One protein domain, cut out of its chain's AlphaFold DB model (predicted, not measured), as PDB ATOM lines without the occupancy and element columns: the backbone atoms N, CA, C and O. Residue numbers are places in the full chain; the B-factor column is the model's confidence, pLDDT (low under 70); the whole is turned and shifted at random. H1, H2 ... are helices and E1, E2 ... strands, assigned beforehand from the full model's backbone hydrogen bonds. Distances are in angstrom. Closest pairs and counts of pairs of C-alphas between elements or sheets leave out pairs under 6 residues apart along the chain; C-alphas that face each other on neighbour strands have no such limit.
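AT A GLANCE: This is residues 3 to 91 of the 96 residues of an uncharacterized protein of Candidatus Acidoferrum panamensis (UniProt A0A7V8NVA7). A four-stranded twisted sheet forms the middle, with H1 across one face and H2 over the other, making three layers; a long link, residues 33 to 59, first loops out beyond H1 round Gly 37, then comes back to the sheet, where its residues 48 to 49 make a short pairing with E2, and runs on to E3. The 89 printed residues hold two named helices and four named strands, in the order E1 E2 H1 E3 H2 E4. The sheet runs E2 E1 E3 E4 and is mixed; the class is mixed, helices and strands, with 43 residues, under half, in named elements. The whole is compact, with a radius of gyration of the C-alphas of 12.6 A, and spans 39 by 26 by 24 A.

IN THESE COORDINATES: In the sheet, E2 is residues 10 to 15, 16.7 A long; E1, residues 3 to 7, 13.5 A, begins at C-alpha 3 (42.053, -37.898, -50.440); E3 is residues 60 to 64, 13.3 A; E4, residues 88 to 90, 6.5 A, ends at C-alpha 90 (53.686, -45.186, -52.148). H1 is residues 21 to 32, 16.5 A, and H2 is residues 72 to 83, 16.3 A.

HOW THE PARTS SIT: E1 and E2 form an antiparallel hairpin, with N 5 and O 12 at 2.9 A. E1 and E3 are parallel, with N 6 and O 62 at 2.8 A; E3 and E4 are parallel, with N 89 and O 61 at 2.9 A. E3, H2 and E4 make a strand-helix-strand unit, two parallel neighbour strands with a helix between, whose crossover is right-handed. H1 is on the sheet at a height of 9.1 A and runs across the strands, at 69 degrees to E1 on the local plane; its closest C-alphas to E3 are those of Leu 25 and Val 64, 6.8 A. H2 is on the opposite face at a height of 9.8 A, over E1 and E3 and slantwise to the strands; the C-alphas of Ala 61 and Leu 78 are the closest of E3 and H2, 7.4 A. In H1 and H2 every O i to N i+4 pair is within hydrogen-bond range.

THE WHOLE: The two farthest C-alphas, of Gly 37 and Ala 83, are 40.4 A apart. The printed part has no cut, and the link from H1 to E3 is long, 27 residues. Within it, residues 48 to 49 pair antiparallel with residues 14 to 15 of E2. Residues 34 to 40 have pLDDT under 70; the mean of the printed part is 88.2.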
ATOM      1  N   GLY A   3      41.348 -36.630 -50.411       95.62
ATOM      2  CA  GLY A   3      42.053 -37.898 -50.440       95.62
ATOM      3  C   GLY A   3      42.478 -38.350 -49.060       95.62
ATOM      4  O   GLY A   3      42.080 -37.773 -48.047       95.62
ATOM      5  N   ILE A   4      43.253 -39.424 -49.042       94.94
ATOM      6  CA  ILE A   4      43.719 -40.065 -47.819       94.94
ATOM      7  C   ILE A   4      45.243 -40.142 -47.807       94.94
ATOM      8  O   ILE A   4      45.870 -40.541 -48.789       94.94
ATOM      9  N   LEU A   5      45.825 -39.761 -46.674       95.06
ATOM     10  CA  LEU A   5      47.247 -39.881 -46.381       95.06
ATOM     11  C   LEU A   5      47.418 -40.909 -45.263       95.06
ATOM     12  O   LEU A   5      46.949 -40.693 -44.150       95.06
ATOM     13  N   VAL A   6      48.060 -42.031 -45.562       94.19
ATOM     14  CA  VAL A   6      48.254 -43.146 -44.629       94.19
ATOM     15  C   VAL A   6      49.691 -43.142 -44.130       94.19
ATOM     16  O   VAL A   6      50.617 -43.020 -44.935       94.19
ATOM     17  N   HIS A   7      49.880 -43.292 -42.820       92.31
ATOM     18  CA  HIS A   7      51.189 -43.414 -42.193       92.31
ATOM     19  C   HIS A   7      51.171 -44.411 -41.036       92.31
ATOM     20  O   HIS A   7      50.639 -44.119 -39.968       92.31
ATOM     21  N   GLY A   8      51.782 -45.577 -41.253       87.56
ATOM     22  CA  GLY A   8      51.731 -46.681 -40.295       87.56
ATOM     23  C   GLY A   8      50.288 -47.093 -40.002       87.56
ATOM     24  O   GLY A   8      49.502 -47.290 -40.928       87.56
ATOM     25  N   ASP A   9      49.928 -47.151 -38.724       85.69
ATOM     26  CA  ASP A   9      48.574 -47.442 -38.245       85.69
ATOM     27  C   ASP A   9      47.632 -46.221 -38.280       85.69
ATOM     28  O   ASP A   9      46.421 -46.362 -38.082       85.69
ATOM     29  N   ASN A  10      48.160 -45.031 -38.585       88.94
ATOM     30  CA  ASN A  10      47.413 -43.781 -38.639       88.94
ATOM     31  C   ASN A  10      47.027 -43.391 -40.078       88.94
ATOM     32  O   ASN A  10      47.686 -43.744 -41.060       88.94
ATOM     33  N   HIS A  11      45.948 -42.624 -40.217       91.81
ATOM     34  CA  HIS A  11      45.516 -42.068 -41.493       91.81
ATOM     35  C   HIS A  11      44.842 -40.708 -41.312       91.81
ATOM     36  O   HIS A  11      44.148 -40.454 -40.331       91.81
ATOM     37  N   PHE A  12      45.011 -39.846 -42.309       92.88
ATOM     38  CA  PHE A  12      44.397 -38.529 -42.369       92.88
ATOM     39  C   PHE A  12      43.517 -38.442 -43.606       92.88
ATOM     40  O   PHE A  12      43.972 -38.717 -44.718       92.88
ATOM     41  N   ILE A  13      42.266 -38.021 -43.425       93.50
ATOM     42  CA  ILE A  13      41.429 -37.584 -44.540       93.50
ATOM     43  C   ILE A  13      41.731 -36.113 -44.788       93.50
ATOM     44  O   ILE A  13      41.625 -35.282 -43.885       93.50
ATOM     45  N   VAL A  14      42.138 -35.801 -46.013       94.44
ATOM     46  CA  VAL A  14      42.729 -34.512 -46.355       94.44
ATOM     47  C   VAL A  14      41.957 -33.876 -47.494       94.44
ATOM     48  O   VAL A  14      41.842 -34.439 -48.585       94.44
ATOM     49  N   ARG A  15      41.478 -32.654 -47.273       94.38
ATOM     50  CA  ARG A  15      41.018 -31.782 -48.350       94.38
ATOM     51  C   ARG A  15      42.230 -31.090 -48.967       94.38
ATOM     52  O   ARG A  15      42.976 -30.436 -48.255       94.38
ATOM     53  N   GLY A  16      42.405 -31.245 -50.276       93.50
ATOM     54  CA  GLY A  16      43.522 -30.694 -51.043       93.50
ATOM     55  C   GLY A  16      43.768 -31.469 -52.346       93.50
ATOM     56  O   GLY A  16      43.100 -32.484 -52.599       93.50
ATOM     57  N   PRO A  17      44.663 -30.984 -53.222       94.62
ATOM     58  CA  PRO A  17      45.109 -31.737 -54.397       94.62
ATOM     59  C   PRO A  17      45.949 -32.960 -53.989       94.62
ATOM     60  O   PRO A  17      46.354 -33.072 -52.833       94.62
ATOM     61  N   LEU A  18      46.212 -33.876 -54.928       95.12
ATOM     62  CA  LEU A  18      47.195 -34.947 -54.721       95.12
ATOM     63  C   LEU A  18      48.562 -34.294 -54.432       95.12
ATOM     64  O   LEU A  18      49.050 -33.549 -55.285       95.12
ATOM     65  N   PRO A  19      49.172 -34.519 -53.256       94.12
ATOM     66  CA  PRO A  19      50.499 -33.993 -52.978       94.12
ATOM     67  C   PRO A  19      51.552 -34.779 -53.760       94.12
ATOM     68  O   PRO A  19      51.417 -35.993 -53.928       94.12
ATOM     69  N   ASN A  20      52.629 -34.105 -54.162       93.56
ATOM     70  CA  ASN A  20      53.845 -34.795 -54.586       93.56
ATOM     71  C   ASN A  20      54.508 -35.499 -53.385       93.56
ATOM     72  O   ASN A  20      54.128 -35.296 -52.222       93.56
ATOM     73  N   ARG A  21      55.525 -36.315 -53.654       92.25
ATOM     74  CA  ARG A  21      56.222 -37.092 -52.619       92.25
ATOM     75  C   ARG A  21      56.757 -36.243 -51.456       92.25
ATOM     76  O   ARG A  21      56.592 -36.629 -50.297       92.25
ATOM     77  N   GLU A  22      57.425 -35.128 -51.741       91.50
ATOM     78  CA  GLU A  22      58.054 -34.283 -50.713       91.50
ATOM     79  C   GLU A  22      57.010 -33.626 -49.809       91.50
ATOM     80  O   GLU A  22      57.137 -33.649 -48.582       91.50
ATOM     81  N   VAL A  23      55.930 -33.125 -50.411       93.12
ATOM     82  CA  VAL A  23      54.787 -32.559 -49.695       93.12
ATOM     83  C   VAL A  23      54.113 -33.622 -48.833       93.12
ATOM     84  O   VAL A  23      53.835 -33.362 -47.667       93.12
ATOM     85  N   ALA A  24      53.884 -34.832 -49.351       93.25
ATOM     86  CA  ALA A  24      53.251 -35.902 -48.580       93.25
ATOM     87  C   ALA A  24      54.053 -36.254 -47.314       93.25
ATOM     88  O   ALA A  24      53.479 -36.406 -46.235       93.25
ATOM     89  N   LEU A  25      55.386 -36.319 -47.425       91.19
ATOM     90  CA  LEU A  25      56.278 -36.519 -46.279       91.19
ATOM     91  C   LEU A  25      56.192 -35.360 -45.277       91.19
ATOM     92  O   LEU A  25      56.170 -35.595 -44.066       91.19
ATOM     93  N   ALA A  26      56.136 -34.117 -45.761       90.88
ATOM     94  CA  ALA A  26      56.009 -32.938 -44.912       90.88
ATOM     95  C   ALA A  26      54.662 -32.897 -44.164       90.88
ATOM     96  O   ALA A  26      54.646 -32.625 -42.963       90.88
ATOM     97  N   LEU A  27      53.557 -33.240 -44.836       91.69
ATOM     98  CA  LEU A  27      52.218 -33.311 -44.241       91.69
ATOM     99  C   LEU A  27      52.140 -34.371 -43.135       91.69
ATOM    100  O   LEU A  27      51.677 -34.066 -42.036       91.69
ATOM    101  N   VAL A  28      52.661 -35.582 -43.379       90.62
ATOM    102  CA  VAL A  28      52.740 -36.631 -42.344       90.62
ATOM    103  C   VAL A  28      53.538 -36.141 -41.139       90.62
ATOM    104  O   VAL A  28      53.056 -36.208 -40.014       90.62
ATOM    105  N   ARG A  29      54.733 -35.577 -41.353       87.94
ATOM    106  CA  ARG A  29      55.566 -35.061 -40.253       87.94
ATOM    107  C   ARG A  29      54.864 -33.974 -39.444       87.94
ATOM    108  O   ARG A  29      55.040 -33.916 -38.230       87.94
ATOM    109  N   GLN A  30      54.104 -33.107 -40.109       85.38
ATOM    110  CA  GLN A  30      53.375 -32.032 -39.453       85.38
ATOM    111  C   GLN A  30      52.237 -32.556 -38.574       85.38
ATOM    112  O   GLN A  30      52.055 -32.049 -37.473       85.38
ATOM    113  N   TRP A  31      51.468 -33.534 -39.052       87.19
ATOM    114  CA  TRP A  31      50.249 -33.984 -38.371       87.19
ATOM    115  C   TRP A  31      50.444 -35.187 -37.451       87.19
ATOM    116  O   TRP A  31      49.648 -35.385 -36.537       87.19
ATOM    117  N   SER A  32      51.504 -35.969 -37.645       82.19
ATOM    118  CA  SER A  32      51.885 -37.045 -36.726       82.19
ATOM    119  C   SER A  32      52.605 -36.526 -35.478       82.19
ATOM    120  O   SER A  32      52.622 -37.207 -34.458       82.19
ATOM    121  N   LEU A  33      53.188 -35.324 -35.526       73.94
ATOM    122  CA  LEU A  33      53.800 -34.689 -34.362       73.94
ATOM    123  C   LEU A  33      52.813 -33.713 -33.724       73.94
ATOM    124  O   LEU A  33      52.453 -32.704 -34.327       73.94
ATOM    125  N   VAL A  34      52.435 -33.959 -32.470       60.28
ATOM    126  CA  VAL A  34      51.710 -32.964 -31.670       60.28
ATOM    127  C   VAL A  34      52.635 -31.762 -31.462       60.28
ATOM    128  O   VAL A  34      53.588 -31.829 -30.688       60.28
ATOM    129  N   ARG A  35      52.388 -30.660 -32.177       61.09
ATOM    130  CA  ARG A  35      53.138 -29.406 -32.025       61.09
ATOM    131  C   ARG A  35      52.202 -28.303 -31.550       61.09
ATOM    132  O   ARG A  35      51.315 -27.871 -32.276       61.09
ATOM    133  N   ILE A  36      52.405 -27.856 -30.314       57.31
ATOM    134  CA  ILE A  36      51.641 -26.763 -29.708       57.31
ATOM    135  C   ILE A  36      52.172 -25.431 -30.262       57.31
ATOM    136  O   ILE A  36      53.373 -25.182 -30.214       57.31
ATOM    137  N   GLY A  37      51.283 -24.570 -30.767       62.03
ATOM    138  CA  GLY A  37      51.594 -23.162 -31.058       62.03
ATOM    139  C   GLY A  37      52.262 -22.846 -32.404       62.03
ATOM    140  O   GLY A  37      52.655 -21.702 -32.603       62.03
ATOM    141  N   LEU A  38      52.377 -23.799 -33.337       61.88
ATOM    142  CA  LEU A  38      52.865 -23.533 -34.699       61.88
ATOM    143  C   LEU A  38      51.712 -23.494 -35.708       61.88
ATOM    144  O   LEU A  38      50.898 -24.412 -35.772       61.88
ATOM    145  N   THR A  39      51.674 -22.445 -36.526       65.44
ATOM    146  CA  THR A  39      50.825 -22.361 -37.720       65.44
ATOM    147  C   THR A  39      51.372 -23.263 -38.824       65.44
ATOM    148  O   THR A  39      52.588 -23.342 -39.009       65.44
ATOM    149  N   THR A  40      50.483 -23.921 -39.575       67.56
ATOM    150  CA  THR A  40      50.850 -24.662 -40.792       67.56
ATOM    151  C   THR A  40      51.694 -23.760 -41.703       67.56
ATOM    152  O   THR A  40      51.284 -22.625 -41.956       67.56
ATOM    153  N   PRO A  41      52.876 -24.204 -42.174       73.69
ATOM    154  CA  PRO A  41      53.693 -23.429 -43.091       73.69
ATOM    155  C   PRO A  41      52.880 -23.056 -44.337       73.69
ATOM    156  O   PRO A  41      52.151 -23.915 -44.837       73.69
ATOM    157  N   PRO A  42      53.065 -21.847 -44.900       75.56
ATOM    158  CA  PRO A  42      52.363 -21.408 -46.104       75.56
ATOM    159  C   PRO A  42      52.337 -22.427 -47.256       75.56
ATOM    160  O   PRO A  42      51.280 -22.613 -47.835       75.56
ATOM    161  N   PRO A  43      53.415 -23.173 -47.590       79.12
ATOM    162  CA  PRO A  43      53.340 -24.137 -48.691       79.12
ATOM    163  C   PRO A  43      52.407 -25.331 -48.431       79.12
ATOM    164  O   PRO A  43      52.062 -26.030 -49.380       79.12
ATOM    165  N   LEU A  44      52.023 -25.588 -47.177       82.44
ATOM    166  CA  LEU A  44      51.150 -26.694 -46.778       82.44
ATOM    167  C   LEU A  44      49.714 -26.240 -46.462       82.44
ATOM    168  O   LEU A  44      48.874 -27.091 -46.169       82.44
ATOM    169  N   ASP A  45      49.429 -24.935 -46.512       83.38
ATOM    170  CA  ASP A  45      48.143 -24.362 -46.097       83.38
ATOM    171  C   ASP A  45      46.966 -24.804 -46.977       83.38
ATOM    172  O   ASP A  45      45.839 -24.849 -46.505       83.38
ATOM    173  N   GLN A  46      47.228 -25.219 -48.216       89.06
ATOM    174  CA  GLN A  46      46.223 -25.742 -49.140       89.06
ATOM    175  C   GLN A  46      45.689 -27.136 -48.758       89.06
ATOM    176  O   GLN A  46      44.711 -27.599 -49.358       89.06
ATOM    177  N   TRP A  47      46.325 -27.824 -47.799       93.25
ATOM    178  CA  TRP A  47      45.865 -29.107 -47.274       93.25
ATOM    179  C   TRP A  47      45.322 -28.969 -45.856       93.25
ATOM    180  O   TRP A  47      45.998 -28.496 -44.944       93.25
ATOM    181  N   HIS A  48      44.120 -29.495 -45.643       90.38
ATOM    182  CA  HIS A  48      43.476 -29.490 -44.334       90.38
ATOM    183  C   HIS A  48      42.954 -30.874 -43.973       90.38
ATOM    184  O   HIS A  48      42.309 -31.531 -44.795       90.38
ATOM    185  N   ILE A  49      43.183 -31.292 -42.727       90.12
ATOM    186  CA  ILE A  49      42.537 -32.488 -42.182       90.12
ATOM    187  C   ILE A  49      41.044 -32.204 -42.031       90.12
ATOM    188  O   ILE A  49      40.650 -31.175 -41.479       90.12
ATOM    189  N   ILE A  50      40.217 -33.139 -42.487       91.38
ATOM    190  CA  ILE A  50      38.773 -33.126 -42.260       91.38
ATOM    191  C   ILE A  50      38.367 -34.362 -41.456       91.38
ATOM    192  O   ILE A  50      38.903 -35.450 -41.646       91.38
ATOM    193  N   SER A  51      37.423 -34.193 -40.530       82.19
ATOM    194  CA  SER A  51      37.008 -35.247 -39.591       82.19
ATOM    195  C   SER A  51      35.847 -36.107 -40.091       82.19
ATOM    196  O   SER A  51      35.594 -37.178 -39.545       82.19
ATOM    197  N   ARG A  52      35.119 -35.648 -41.115       85.75
ATOM    198  CA  ARG A  52      33.994 -36.363 -41.723       85.75
ATOM    199  C   ARG A  52      34.031 -36.214 -43.232       85.75
ATOM    200  O   ARG A  52      34.009 -35.098 -43.741       85.75
ATOM    201  N   GLU A  53      34.045 -37.347 -43.915       90.38
ATOM    202  CA  GLU A  53      33.922 -37.443 -45.363       90.38
ATOM    203  C   GLU A  53      33.411 -38.838 -45.741       90.38
ATOM    204  O   GLU A  53      33.654 -39.812 -45.023       90.38
ATOM    205  N   PHE A  54      32.721 -38.931 -46.872       88.62
ATOM    206  CA  PHE A  54      32.308 -40.200 -47.461       88.62
ATOM    207  C   PHE A  54      33.474 -40.866 -48.208       88.62
ATOM    208  O   PHE A  54      34.212 -40.214 -48.951       88.62
ATOM    209  N   ARG A  55      33.645 -42.185 -48.059       89.12
ATOM    210  CA  ARG A  55      34.744 -42.942 -48.700       89.12
ATOM    211  C   ARG A  55      34.713 -42.809 -50.226       89.12
ATOM    212  O   ARG A  55      35.748 -42.759 -50.894       89.12
ATOM    213  N   GLU A  56      33.517 -42.685 -50.784       90.31
ATOM    214  CA  GLU A  56      33.206 -42.494 -52.198       90.31
ATOM    215  C   GLU A  56      33.747 -41.164 -52.750       90.31
ATOM    216  O   GLU A  56      34.022 -41.056 -53.952       90.31
ATOM    217  N   ASN A  57      33.960 -40.171 -51.885       92.94
ATOM    218  CA  ASN A  57      34.466 -38.854 -52.265       92.94
ATOM    219  C   ASN A  57      35.992 -38.797 -52.347       92.94
ATOM    220  O   ASN A  57      36.522 -37.865 -52.955       92.94
ATOM    221  N   LEU A  58      36.700 -39.797 -51.811       94.00
ATOM    222  CA  LEU A  58      38.153 -39.882 -51.925       94.00
ATOM    223  C   LEU A  58      38.553 -40.037 -53.398       94.00
ATOM    224  O   LEU A  58      38.001 -40.881 -54.112       94.00
ATOM    225  N   LYS A  59      39.486 -39.190 -53.846       95.56
ATOM    226  CA  LYS A  59      39.969 -39.080 -55.234       95.56
ATOM    227  C   LYS A  59      41.436 -39.457 -55.408       95.56
ATOM    228  O   LYS A  59      41.852 -39.710 -56.529       95.56
ATOM    229  N   TRP A  60      42.206 -39.484 -54.328       95.94
ATOM    230  CA  TRP A  60      43.606 -39.888 -54.334       95.94
ATOM    231  C   TRP A  60      43.969 -40.552 -53.008       95.94
ATOM    232  O   TRP A  60      43.354 -40.264 -51.976       95.94
ATOM    233  N   ALA A  61      44.968 -41.429 -53.035       95.69
ATOM    234  CA  ALA A  61      45.507 -42.074 -51.847       95.69
ATOM    235  C   ALA A  61      47.033 -42.078 -51.890       95.69
ATOM    236  O   ALA A  61      47.638 -42.441 -52.901       95.69
ATOM    237  N   VAL A  62      47.643 -41.693 -50.774       95.56
ATOM    238  CA  VAL A  62      49.090 -41.719 -50.585       95.56
ATOM    239  C   VAL A  62      49.417 -42.516 -49.331       95.56
ATOM    240  O   VAL A  62      48.890 -42.245 -48.255       95.56
ATOM    241  N   VAL A  63      50.330 -43.468 -49.467       94.50
ATOM    242  CA  VAL A  63      50.908 -44.249 -48.381       94.50
ATOM    243  C   VAL A  63      52.334 -43.767 -48.148       94.50
ATOM    244  O   VAL A  63      53.203 -43.870 -49.019       94.50
ATOM    245  N   VAL A  64      52.576 -43.252 -46.949       91.81
ATOM    246  CA  VAL A  64      53.906 -42.941 -46.437       91.81
ATOM    247  C   VAL A  64      54.277 -44.031 -45.438       91.81
ATOM    248  O   VAL A  64      53.619 -44.141 -44.405       91.81
ATOM    249  N   PRO A  65      55.315 -44.842 -45.694       86.88
ATOM    250  CA  PRO A  65      55.690 -45.891 -44.761       86.88
ATOM    251  C   PRO A  65      55.964 -45.322 -43.368       86.88
ATOM    252  O   PRO A  65      56.670 -44.321 -43.237       86.88
ATOM    253  N   GLY A  66      55.381 -45.953 -42.355       83.19
ATOM    254  CA  GLY A  66      55.698 -45.728 -40.948       83.19
ATOM    255  C   GLY A  66      56.332 -46.971 -40.337       83.19
ATOM    256  O   GLY A  66      56.563 -47.958 -41.039       83.19
ATOM    257  N   ASP A  67      56.596 -46.904 -39.037       81.44
ATOM    258  CA  ASP A  67      57.203 -48.008 -38.285       81.44
ATOM    259  C   ASP A  67      56.188 -49.113 -37.941       81.44
ATOM    260  O   ASP A  67      56.569 -50.254 -37.692       81.44
ATOM    261  N   CYS A  68      54.891 -48.786 -37.975       84.06
ATOM    262  CA  CYS A  68      53.784 -49.711 -37.737       84.06
ATOM    263  C   CYS A  68      53.172 -50.235 -39.046       84.06
ATOM    264  O   CYS A  68      53.246 -49.588 -40.095       84.06
ATOM    265  N   GLU A  69      52.501 -51.385 -38.973       85.38
ATOM    266  CA  GLU A  69      51.681 -51.894 -40.074       85.38
ATOM    267  C   GLU A  69      50.401 -51.068 -40.262       85.38
ATOM    268  O   GLU A  69      49.859 -50.485 -39.322       85.38
ATOM    269  N   ILE A  70      49.897 -51.038 -41.498       89.25
ATOM    270  CA  ILE A  70      48.634 -50.374 -41.825       89.25
ATOM    271  C   ILE A  70      47.479 -51.172 -41.225       89.25
ATOM    272  O   ILE A  70      47.385 -52.385 -41.411       89.25
ATOM    273  N   SER A  71      46.571 -50.484 -40.529       89.44
ATOM    274  CA  SER A  71      45.427 -51.146 -39.902       89.44
ATOM    275  C   SER A  71      44.528 -51.850 -40.938       89.44
ATOM    276  O   SER A  71      44.318 -51.316 -42.034       89.44
ATOM    277  N   PRO A  72      43.906 -53.000 -40.603       90.12
ATOM    278  CA  PRO A  72      43.068 -53.751 -41.545       90.12
ATOM    279  C   PRO A  72      41.926 -52.929 -42.160       90.12
ATOM    280  O   PRO A  72      41.571 -53.112 -43.323       90.12
ATOM    281  N   ALA A  73      41.363 -51.991 -41.394       89.69
ATOM    282  CA  ALA A  73      40.317 -51.092 -41.872       89.69
ATOM    283  C   ALA A  73      40.819 -50.134 -42.966       89.69
ATOM    284  O   ALA A  73      40.107 -49.899 -43.943       89.69
ATOM    285  N   VAL A  74      42.038 -49.603 -42.819       90.75
ATOM    286  CA  VAL A  74      42.659 -48.731 -43.822       90.75
ATOM    287  C   VAL A  74      43.101 -49.547 -45.034       90.75
ATOM    288  O   VAL A  74      42.879 -49.104 -46.156       90.75
ATOM    289  N   THR A  75      43.628 -50.758 -44.841       92.88
ATOM    290  CA  THR A  75      43.944 -51.681 -45.945       92.88
ATOM    291  C   THR A  75      42.716 -51.946 -46.811       92.88
ATOM    292  O   THR A  75      42.760 -51.718 -48.018       92.88
ATOM    293  N   ARG A  76      41.583 -52.297 -46.191       93.69
ATOM    294  CA  ARG A  76      40.312 -52.494 -46.902       93.69
ATOM    295  C   ARG A  76      39.853 -51.236 -47.644       93.69
ATOM    296  O   ARG A  76      39.361 -51.325 -48.761       93.69
ATOM    297  N   LEU A  77      40.027 -50.055 -47.051       92.44
ATOM    298  CA  LEU A  77      39.699 -48.793 -47.719       92.44
ATOM    299  C   LEU A  77      40.587 -48.547 -48.951       92.44
ATOM    300  O   LEU A  77      40.090 -48.110 -49.986       92.44
ATOM    301  N   LEU A  78      41.887 -48.832 -48.865       93.81
ATOM    302  CA  LEU A  78      42.802 -48.708 -50.002       93.81
ATOM    303  C   LEU A  78      42.446 -49.700 -51.121       93.81
ATOM    304  O   LEU A  78      42.500 -49.330 -52.294       93.81
ATOM    305  N   GLU A  79      42.024 -50.917 -50.776       94.69
ATOM    306  CA  GLU A  79      41.494 -51.899 -51.733       94.69
ATOM    307  C   GLU A  79      40.210 -51.395 -52.408       94.69
ATOM    308  O   GLU A  79      40.113 -51.432 -53.634       94.69
ATOM    309  N   GLU A  80      39.257 -50.853 -51.639       94.44
ATOM    310  CA  GLU A  80      38.026 -50.230 -52.153       94.44
ATOM    311  C   GLU A  80      38.341 -49.076 -53.125       94.44
ATOM    312  O   GLU A  80      37.699 -48.928 -54.168       94.44
ATOM    313  N   MET A  81      39.348 -48.256 -52.811       94.94
ATOM    314  CA  MET A  81      39.799 -47.165 -53.680       94.94
ATOM    315  C   MET A  81      40.481 -47.677 -54.954       94.94
ATOM    316  O   MET A  81      40.185 -47.178 -56.041       94.94
ATOM    317  N   SER A  82      41.339 -48.690 -54.837       94.25
ATOM    318  CA  SER A  82      42.001 -49.332 -55.977       94.25
ATOM    319  C   SER A  82      40.987 -49.985 -56.922       94.25
ATOM    320  O   SER A  82      41.039 -49.773 -58.133       94.25
ATOM    321  N   ALA A  83      39.976 -50.671 -56.376       94.88
ATOM    322  CA  ALA A  83      38.877 -51.264 -57.141       94.88
ATOM    323  C   ALA A  83      38.044 -50.219 -57.911       94.88
ATOM    324  O   ALA A  83      37.464 -50.528 -58.950       94.88
ATOM    325  N   ARG A  84      38.017 -48.967 -57.438       94.38
ATOM    326  CA  ARG A  84      37.400 -47.821 -58.131       94.38
ATOM    327  C   ARG A  84      38.309 -47.171 -59.182       94.38
ATOM    328  O   ARG A  84      37.901 -46.188 -59.798       94.38
ATOM    329  N   GLY A  85      39.526 -47.678 -59.374       93.69
ATOM    330  CA  GLY A  85      40.509 -47.142 -60.316       93.69
ATOM    331  C   GLY A  85      41.343 -45.979 -59.770       93.69
ATOM    332  O   GLY A  85      41.956 -45.256 -60.552       93.69
ATOM    333  N   ILE A  86      41.374 -45.769 -58.450       94.69
ATOM    334  CA  ILE A  86      42.224 -44.741 -57.837       94.69
ATOM    335  C   ILE A  86      43.612 -45.328 -57.590       94.69
ATOM    336  O   ILE A  86      43.766 -46.303 -56.855       94.69
ATOM    337  N   THR A  87      44.637 -44.708 -58.170       93.69
ATOM    338  CA  THR A  87      46.029 -45.107 -57.952       93.69
ATOM    339  C   THR A  87      46.456 -44.831 -56.512       93.69
ATOM    340  O   THR A  87      46.302 -43.719 -56.001       93.69
ATOM    341  N   ILE A  88      47.022 -45.852 -55.865       93.94
ATOM    342  CA  ILE A  88      47.611 -45.734 -54.531       93.94
ATOM    343  C   ILE A  88      49.100 -45.425 -54.692       93.94
ATOM    344  O   ILE A  88      49.874 -46.265 -55.152       93.94
ATOM    345  N   HIS A  89      49.510 -44.218 -54.317       93.38
ATOM    346  CA  HIS A  89      50.903 -43.798 -54.411       93.38
ATOM    347  C   HIS A  89      51.672 -44.186 -53.148       93.38
ATOM    348  O   HIS A  89      51.212 -43.921 -52.042       93.38
ATOM    349  N   ASN A  90      52.855 -44.785 -53.286       91.00
ATOM    350  CA  ASN A  90      53.686 -45.186 -52.148       91.00
ATOM    351  C   ASN A  90      55.030 -44.453 -52.166       91.00
ATOM    352  O   ASN A  90      55.829 -44.652 -53.084       91.00
ATOM    353  N   SER A  91      55.312 -43.650 -51.134       88.62
ATOM    354  CA  SER A  91      56.491 -42.763 -51.102       88.62
ATOM    355  C   SER A  91      57.833 -43.495 -51.006       88.62
ATOM    356  O   SER A  91      58.883 -42.874 -51.209       88.62
TER     357      SER A  91